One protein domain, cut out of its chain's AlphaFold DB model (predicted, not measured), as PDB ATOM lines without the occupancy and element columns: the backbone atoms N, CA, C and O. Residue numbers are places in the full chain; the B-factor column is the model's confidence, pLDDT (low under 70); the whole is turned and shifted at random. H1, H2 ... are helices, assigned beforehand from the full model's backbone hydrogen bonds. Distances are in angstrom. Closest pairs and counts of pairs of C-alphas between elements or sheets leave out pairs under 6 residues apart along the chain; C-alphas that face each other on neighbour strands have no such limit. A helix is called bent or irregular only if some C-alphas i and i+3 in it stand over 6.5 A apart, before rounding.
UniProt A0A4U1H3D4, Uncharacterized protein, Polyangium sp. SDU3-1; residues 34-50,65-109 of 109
ATOM      1  N   ASN A  34      39.512  14.773  96.712       83.38
ATOM      2  CA  ASN A  34      38.340  14.648  95.851       83.38
ATOM      3  C   ASN A  34      38.230  13.236  95.263       83.38
ATOM      4  O   ASN A  34      37.127  12.716  95.165       83.38
ATOM      5  N   ALA A  35      39.353  12.574  94.960       83.25
ATOM      6  CA  ALA A  35      39.362  11.175  94.538       83.25
ATOM      7  C   ALA A  35      38.760  10.229  95.585       83.25
ATOM      8  O   ALA A  35      37.918   9.397  95.254       83.25
ATOM      9  N   GLY A  36      39.159  10.382  96.850       85.44
ATOM     10  CA  GLY A  36      38.573   9.632  97.958       85.44
ATOM     11  C   GLY A  36      37.086   9.918  98.138       85.44
ATOM     12  O   GLY A  36      36.284   8.996  98.276       85.44
ATOM     13  N   TRP A  37      36.720  11.196  98.073       87.94
ATOM     14  CA  TRP A  37      35.343  11.669  98.203       87.94
ATOM     15  C   TRP A  37      34.434  11.130  97.085       87.94
ATOM     16  O   TRP A  37      33.345  10.621  97.348       87.94
ATOM     17  N   ASP A  38      34.886  11.184  95.831       85.62
ATOM     18  CA  ASP A  38      34.170  10.636  94.677       85.62
ATOM     19  C   ASP A  38      34.040   9.109  94.768       85.62
ATOM     20  O   ASP A  38      32.972   8.565  94.481       85.62
ATOM     21  N   ALA A  39      35.090   8.412  95.213       84.69
ATOM     22  CA  ALA A  39      35.046   6.968  95.415       84.69
ATOM     23  C   ALA A  39      34.041   6.565  96.506       84.69
ATOM     24  O   ALA A  39      33.287   5.609  96.318       84.69
ATOM     25  N   ALA A  40      33.985   7.307  97.616       87.25
ATOM     26  CA  ALA A  40      32.994   7.090  98.664       87.25
ATOM     27  C   ALA A  40      31.566   7.371  98.179       87.25
ATOM     28  O   ALA A  40      30.658   6.605  98.495       87.25
ATOM     29  N   ARG A  41      31.360   8.396  97.339       86.50
ATOM     30  CA  ARG A  41      30.058   8.655  96.705       86.50
ATOM     31  C   ARG A  41      29.577   7.476  95.868       86.50
ATOM     32  O   ARG A  41      28.420   7.078  95.990       86.50
ATOM     33  N   GLU A  42      30.433   6.929  95.011       83.31
ATOM     34  CA  GLU A  42      30.055   5.784  94.176       83.31
ATOM     35  C   GLU A  42      29.861   4.508  95.001       83.31
ATOM     36  O   GLU A  42      28.947   3.735  94.724       83.31
ATOM     37  N   PHE A  43      30.653   4.323  96.060       84.44
ATOM     38  CA  PHE A  43      30.449   3.243  97.021       84.44
ATOM     39  C   PHE A  43      29.088   3.342  97.720       84.44
ATOM     40  O   PHE A  43      28.339   2.377  97.723       84.44
ATOM     41  N   CYS A  44      28.716   4.509  98.247       82.94
ATOM     42  CA  CYS A  44      27.426   4.691  98.911       82.94
ATOM     43  C   CYS A  44      26.239   4.411  97.975       82.94
ATOM     44  O   CYS A  44      25.312   3.704  98.355       82.94
ATOM     45  N   LYS A  45      26.301   4.861  96.713       81.88
ATOM     46  CA  LYS A  45      25.287   4.513  95.696       81.88
ATOM     47  C   LYS A  45      25.196   3.006  95.435       81.88
ATOM     48  O   LYS A  45      24.132   2.503  95.071       81.88
ATOM     49  N   SER A  46      26.312   2.290  95.567       77.44
ATOM     50  CA  SER A  46      26.358   0.848  95.332       77.44
ATOM     51  C   SER A  46      25.759   0.029  96.481       77.44
ATOM     52  O   SER A  46      25.403  -1.132  96.280       77.44
ATOM     53  N   LEU A  47      25.592   0.638  97.660       75.56
ATOM     54  CA  LEU A  47      24.866   0.064  98.794       75.56
ATOM     55  C   LEU A  47      23.345   0.205  98.631       75.56
ATOM     56  O   LEU A  47      22.618  -0.738  98.935       75.56
ATOM     57  N   ASP A  48      22.880   1.326  98.067       70.19
ATOM     58  CA  ASP A  48      21.454   1.605  97.819       70.19
ATOM     59  C   ASP A  48      20.811   0.669  96.782       70.19
ATOM     60  O   ASP A  48      19.594   0.480  96.754       70.19
ATOM     61  N   THR A  49      21.612   0.071  95.898       58.56
ATOM     62  CA  THR A  49      21.123  -0.844  94.867       58.56
ATOM     63  C   THR A  49      21.660  -2.243  95.138       58.56
ATOM     64  O   THR A  49      22.837  -2.529  94.949       58.56
ATOM     65  N   SER A  50      20.785  -3.169  95.537       49.34
ATOM     66  CA  SER A  50      21.114  -4.582  95.801       49.34
ATOM     67  C   SER A  50      21.786  -5.314  94.619       49.34
ATOM     68  O   SER A  50      22.366  -6.379  94.811       49.34
ATOM     69  N   THR A  65      50.391   8.622  95.413       69.88
ATOM     70  CA  THR A  65      51.639   8.306  96.125       69.88
ATOM     71  C   THR A  65      51.322   7.917  97.569       69.88
ATOM     72  O   THR A  65      50.247   8.248  98.062       69.88
ATOM     73  N   TYR A  66      52.264   7.288  98.276       68.75
ATOM     74  CA  TYR A  66      52.109   6.934  99.695       68.75
ATOM     75  C   TYR A  66      51.603   8.115 100.551       68.75
ATOM     76  O   TYR A  66      50.645   7.986 101.303       68.75
ATOM     77  N   GLU A  67      52.160   9.310 100.337       67.88
ATOM     78  CA  GLU A  67      51.746  10.558 101.002       67.88
ATOM     79  C   GLU A  67      50.344  11.044 100.584       67.88
ATOM     80  O   GLU A  67      49.722  11.871 101.242       67.88
ATOM     81  N   GLY A  68      49.843  10.567  99.448       75.00
ATOM     82  CA  GLY A  68      48.513  10.841  98.924       75.00
ATOM     83  C   GLY A  68      47.435   9.877  99.391       75.00
ATOM     84  O   GLY A  68      46.255  10.231  99.319       75.00
ATOM     85  N   GLU A  69      47.821   8.680  99.839       81.56
ATOM     86  CA  GLU A  69      46.879   7.652 100.280       81.56
ATOM     87  C   GLU A  69      46.095   8.126 101.492       81.56
ATOM     88  O   GLU A  69      44.874   7.993 101.510       81.56
ATOM     89  N   ASP A  70      46.767   8.743 102.463       83.69
ATOM     90  CA  ASP A  70      46.116   9.277 103.659       83.69
ATOM     91  C   ASP A  70      45.068  10.339 103.302       83.69
ATOM     92  O   ASP A  70      44.004  10.404 103.917       83.69
ATOM     93  N   CYS A  71      45.297  11.104 102.235       83.38
ATOM     94  CA  CYS A  71      44.385  12.156 101.792       83.38
ATOM     95  C   CYS A  71      43.202  11.651 100.994       83.38
ATOM     96  O   CYS A  71      42.094  12.154 101.170       83.38
ATOM     97  N   CYS A  72      43.411  10.612 100.196       85.56
ATOM     98  CA  CYS A  72      42.308   9.867  99.619       85.56
ATOM     99  C   CYS A  72      41.470   9.190 100.712       85.56
ATOM    100  O   CYS A  72      40.252   9.344 100.734       85.56
ATOM    101  N   ARG A  73      42.099   8.513 101.679       87.88
ATOM    102  CA  ARG A  73      41.384   7.849 102.781       87.88
ATOM    103  C   ARG A  73      40.578   8.851 103.598       87.88
ATOM    104  O   ARG A  73      39.417   8.583 103.881       87.88
ATOM    105  N   LYS A  74      41.151  10.024 103.886       87.31
ATOM    106  CA  LYS A  74      40.442  11.108 104.566       87.31
ATOM    107  C   LYS A  74      39.224  11.588 103.775       87.31
ATOM    108  O   LYS A  74      38.154  11.697 104.353       87.31
ATOM    109  N   GLY A  75      39.358  11.853 102.473       87.31
ATOM    110  CA  GLY A  75      38.215  12.260 101.643       87.31
ATOM    111  C   GLY A  75      37.122  11.192 101.571       87.31
ATOM    112  O   GLY A  75      35.938  11.517 101.591       87.31
ATOM    113  N   PHE A  76      37.520   9.918 101.547       89.56
ATOM    114  CA  PHE A  76      36.594   8.789 101.577       89.56
ATOM    115  C   PHE A  76      35.812   8.724 102.896       89.56
ATOM    116  O   PHE A  76      34.590   8.589 102.886       89.56
ATOM    117  N   ASP A  77      36.512   8.834 104.027       88.94
ATOM    118  CA  ASP A  77      35.894   8.792 105.353       88.94
ATOM    119  C   ASP A  77      35.019  10.026 105.612       88.94
ATOM    120  O   ASP A  77      33.868   9.865 106.009       88.94
ATOM    121  N   ASP A  78      35.499  11.230 105.279       91.06
ATOM    122  CA  ASP A  78      34.733  12.470 105.438       91.06
ATOM    123  C   ASP A  78      33.406  12.420 104.656       91.06
ATOM    124  O   ASP A  78      32.390  12.908 105.149       91.06
ATOM    125  N   TYR A  79      33.370  11.837 103.449       89.75
ATOM    126  CA  TYR A  79      32.116  11.706 102.698       89.75
ATOM    127  C   TYR A  79      31.094  10.838 103.436       89.75
ATOM    128  O   TYR A  79      29.929  11.213 103.525       89.75
ATOM    129  N   ILE A  80      31.522   9.679 103.947       88.88
ATOM    130  CA  ILE A  80      30.640   8.740 104.652       88.88
ATOM    131  C   ILE A  80      30.137   9.368 105.949       88.88
ATOM    132  O   ILE A  80      28.940   9.318 106.225       88.88
ATOM    133  N   ASP A  81      31.027  10.005 106.705       89.12
ATOM    134  CA  ASP A  81      30.691  10.626 107.985       89.12
ATOM    135  C   ASP A  81      29.727  11.821 107.795       89.12
ATOM    136  O   ASP A  81      28.875  12.077 108.644       89.12
ATOM    137  N   ASN A  82      29.791  12.510 106.646       89.94
ATOM    138  CA  ASN A  82      28.840  13.561 106.256       89.94
ATOM    139  C   ASN A  82      27.585  13.038 105.528       89.94
ATOM    140  O   ASN A  82      26.721  13.835 105.152       89.94
ATOM    141  N   ASN A  83      27.458  11.727 105.309       89.56
ATOM    142  CA  ASN A  83      26.342  11.121 104.588       89.56
ATOM    143  C   ASN A  83      25.632  10.069 105.464       89.56
ATOM    144  O   ASN A  83      25.869   8.864 105.322       89.56
ATOM    145  N   PRO A  84      24.737  10.505 106.374       87.12
ATOM    146  CA  PRO A  84      24.164   9.646 107.409       87.12
ATOM    147  C   PRO A  84      23.329   8.490 106.849       87.12
ATOM    148  O   PRO A  84      23.285   7.429 107.462       87.12
ATOM    149  N   SER A  85      22.706   8.637 105.674       85.81
ATOM    150  CA  SER A  85      21.990   7.529 105.033       85.81
ATOM    151  C   SER A  85      22.939   6.419 104.581       85.81
ATOM    152  O   SER A  85      22.626   5.245 104.765       85.81
ATOM    153  N   CYS A  86      24.115   6.773 104.054       85.44
ATOM    154  CA  CYS A  86      25.142   5.795 103.705       85.44
ATOM    155  C   CYS A  86      25.761   5.152 104.953       85.44
ATOM    156  O   CYS A  86      25.901   3.930 105.009       85.44
ATOM    157  N   ALA A  87      26.083   5.954 105.974       85.12
ATOM    158  CA  ALA A  87      26.589   5.449 107.248       85.12
ATOM    159  C   ALA A  87      25.610   4.449 107.889       85.12
ATOM    160  O   ALA A  87      26.011   3.349 108.261       85.12
ATOM    161  N   GLN A  88      24.312   4.768 107.910       85.19
ATOM    162  CA  GLN A  88      23.292   3.879 108.463       85.19
ATOM    163  C   GLN A  88      23.160   2.568 107.673       85.19
ATOM    164  O   GLN A  88      22.962   1.510 108.267       85.19
ATOM    165  N   GLN A  89      23.277   2.603 106.342       81.44
ATOM    166  CA  GLN A  89      23.267   1.388 105.518       81.44
ATOM    167  C   GLN A  89      24.475   0.492 105.790       81.44
ATOM    168  O   GLN A  89      24.331  -0.726 105.840       81.44
ATOM    169  N   LEU A  90      25.648   1.088 106.010       80.75
ATOM    170  CA  LEU A  90      26.851   0.357 106.403       80.75
ATOM    171  C   LEU A  90      26.715  -0.295 107.775       80.75
ATOM    172  O   LEU A  90      27.174  -1.414 107.951       80.75
ATOM    173  N   GLU A  91      26.091   0.386 108.733       81.00
ATOM    174  CA  GLU A  91      25.820  -0.178 110.059       81.00
ATOM    175  C   GLU A  91      24.801  -1.324 110.007       81.00
ATOM    176  O   GLU A  91      24.917  -2.294 110.753       81.00
ATOM    177  N   ASN A  92      23.819  -1.227 109.107       80.88
ATOM    178  CA  ASN A  92      22.788  -2.248 108.919       80.88
ATOM    179  C   ASN A  92      23.286  -3.473 108.126       80.88
ATOM    180  O   ASN A  92      22.685  -4.545 108.210       80.88
ATOM    181  N   ASP A  93      24.366  -3.337 107.355       75.94
ATOM    182  CA  ASP A  93      25.036  -4.439 106.664       75.94
ATOM    183  C   ASP A  93      26.051  -5.099 107.614       75.94
ATOM    184  O   ASP A  93      27.050  -4.495 107.999       75.94
ATOM    185  N   TYR A  94      25.855  -6.378 107.959       65.19
ATOM    186  CA  TYR A  94      26.788  -7.143 108.807       65.19
ATOM    187  C   TYR A  94      28.222  -7.172 108.242       65.19
ATOM    188  O   TYR A  94      29.198  -7.304 108.981       65.19
ATOM    189  N   SER A  95      28.363  -7.020 106.922       74.50
ATOM    190  CA  SER A  95      29.645  -6.915 106.224       74.50
ATOM    191  C   SER A  95      30.092  -5.469 105.966       74.50
ATOM    192  O   SER A  95      31.179  -5.255 105.426       74.50
ATOM    193  N   GLY A  96      29.307  -4.468 106.370       69.75
ATOM    194  CA  GLY A  96      29.495  -3.057 106.030       69.75
ATOM    195  C   GLY A  96      30.842  -2.492 106.474       69.75
ATOM    196  O   GLY A  96      31.515  -1.829 105.687       69.75
ATOM    197  N   THR A  97      31.321  -2.844 107.672       75.94
ATOM    198  CA  THR A  97      32.658  -2.439 108.151       75.94
ATOM    199  C   THR A  97      33.785  -2.995 107.271       75.94
ATOM    200  O   THR A  97      34.718  -2.270 106.919       75.94
ATOM    201  N   TRP A  98      33.697  -4.269 106.872       81.50
ATOM    202  CA  TRP A  98      34.674  -4.896 105.975       81.50
ATOM    203  C   TRP A  98      34.605  -4.296 104.565       81.50
ATOM    204  O   TRP A  98      35.632  -3.924 103.995       81.50
ATOM    205  N   ARG A  99      33.395  -4.124 104.025       78.94
ATOM    206  CA  ARG A  99      33.165  -3.557 102.690       78.94
ATOM    207  C   ARG A  99      33.630  -2.106 102.596       78.94
ATOM    208  O   ARG A  99      34.272  -1.753 101.609       78.94
ATOM    209  N   ARG A 100      33.398  -1.289 103.634       83.12
ATOM    210  CA  ARG A 100      33.941   0.077 103.747       83.12
ATOM    211  C   ARG A 100      35.465   0.059 103.674       83.12
ATOM    212  O   ARG A 100      36.051   0.825 102.913       83.12
ATOM    213  N   TRP A 101      36.111  -0.822 104.441       83.81
ATOM    214  CA  TRP A 101      37.570  -0.944 104.434       83.81
ATOM    215  C   TRP A 101      38.110  -1.356 103.061       83.81
ATOM    216  O   TRP A 101      39.067  -0.750 102.575       83.81
ATOM    217  N   GLU A 102      37.494  -2.350 102.421       83.12
ATOM    218  CA  GLU A 102      37.920  -2.855 101.118       83.12
ATOM    219  C   GLU A 102      37.730  -1.809 100.012       83.12
ATOM    220  O   GLU A 102      38.652  -1.568  99.229       83.12
ATOM    221  N   ALA A 103      36.584  -1.122 100.002       81.94
ATOM    222  CA  ALA A 103      36.303  -0.018  99.092       81.94
ATOM    223  C   ALA A 103      37.319   1.120  99.260       81.94
ATOM    224  O   ALA A 103      37.951   1.528  98.284       81.94
ATOM    225  N   ARG A 104      37.559   1.572 100.497       85.94
ATOM    226  CA  ARG A 104      38.542   2.621 100.801       85.94
ATOM    227  C   ARG A 104      39.949   2.231 100.352       85.94
ATOM    228  O   ARG A 104      40.669   3.025  99.754       85.94
ATOM    229  N   ARG A 105      40.353   0.991 100.630       83.44
ATOM    230  CA  ARG A 105      41.669   0.461 100.266       83.44
ATOM    231  C   ARG A 105      41.854   0.400  98.751       83.44
ATOM    232  O   ARG A 105      42.928   0.736  98.276       83.44
ATOM    233  N   ASN A 106      40.842  -0.039  98.007       80.25
ATOM    234  CA  ASN A 106      40.928  -0.163  96.552       80.25
ATOM    235  C   ASN A 106      40.842   1.202  95.845       80.25
ATOM    236  O   ASN A 106      41.450   1.375  94.793       80.25
ATOM    237  N   ALA A 107      40.140   2.175  96.436       79.94
ATOM    238  CA  ALA A 107      40.073   3.549  95.938       79.94
ATOM    239  C   ALA A 107      41.407   4.302  96.065       79.94
ATOM    240  O   ALA A 107      41.727   5.137  95.221       79.94
ATOM    241  N   CYS A 108      42.173   4.012  97.120       80.56
ATOM    242  CA  CYS A 108      43.350   4.780  97.517       80.56
ATOM    243  C   CYS A 108      44.681   4.037  97.299       80.56
ATOM    244  O   CYS A 108      45.578   4.183  98.124       80.56
ATOM    245  N   ARG A 109      44.790   3.216  96.242       74.44
ATOM    246  CA  ARG A 109      45.955   2.378  95.886       74.44
ATOM    247  C   ARG A 109      46.272   2.387  94.389       74.44
ATOM    248  O   ARG A 109      45.342   2.509  93.562       74.44
TER     249      ARG A 109
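Overview. This is residues 34 to 50 and 65 to 109 of the 109 residues of an uncharacterized protein of Polyangium sp. SDU3-1 (UniProt A0A4U1H3D4). Three helices, H1, H2 and H4, make a bundle in which they cross at steep tilts, their centres forming a triangle. The short helix H3 sits at one end of it, nearly at right angles to H2, where the chain turns from the end of H2 back into H4. H1 and H2 run the same way, and H4 runs back against them. The printed part has 62 residues with four named helices in the order H1, H2, H3, H4 and no named strand, and the class is all helix. The whole is compact, with a radius of gyration of the C-alphas of 11.0 A, and elongated in outline, spanning 33 by 19 by 16 A.

Along the chain. H1 is residues 34 to 48, 21.4 A long from its first C-alpha at (38.340, 14.648, 95.851) to its last. H2 is residues 66 to 81, the longest helix with 16 residues, and measures 23.3 A from C-alpha 66 at (52.109, 6.934, 99.695) to C-alpha 81. It is neither bent nor irregular, but only just: C-alphas 67 and 70 are 6.4 A apart. H3 is residues 84 to 92, 12.1 A long. H4 is residues 96 to 107, 16.0 A long, and ends with C-alpha 107 at (40.073, 3.549, 95.938).

Arrangement. In the bundle of H1, H2 and H4, H1 touches H2 with 28 pairs of C-alphas within 8 A, the closest being those of Gly 36 and Cys 72, 4.1 A apart. These two run the same way at a steep tilt of 42 degrees. H4, with residues 103 to 107 alone, touches H1; the closest C-alphas are those of Ala 39 and Ala 107, 6.1 A apart. They run opposite ways at a steep tilt of 39 degrees. H2, with residues 72 to 76 alone, touches residues 104 to 107 of H4, opposite ways at a steep tilt of 40 degrees; the closest C-alphas are those of Arg 73 and Arg 104, 6.3 A apart. H1 touches H3 with residues 44 to 48 alone, the closest C-alphas being those of Cys 44 and Cys 86, 5.4 A apart, at a steep tilt of 57 degrees. H2 and H3 only just touch, with 3 pairs of C-alphas within 8 A, and only at the corner; they are about perpendicular at 87 degrees, and the closest C-alphas are those of Ile 80 and Ala 87, 5.8 A apart. H3 and H4 touch only at the corner, the closest C-alphas being those of Leu 90 and Gly 96, 4.3 A apart. In H1, H3 and H4 every O i to N i+4 pair is within hydrogen-bond range; in H2, 10 of 12 are.

Size, cuts and confidence. The two C-alphas farthest apart are those of Ser 50 and Glu 67, 34.6 A. Residues 51 to 64 are not printed, and C-alphas 50 and 65 stand 33.1 A apart across this cut, which falls in the link from H1 to H2. The links from H2 to H3 and from H3 to H4 are tight. The mean pLDDT of the printed part is 81.2; residues 49 to 50, 65 to 67, 94 and 96 are under 70.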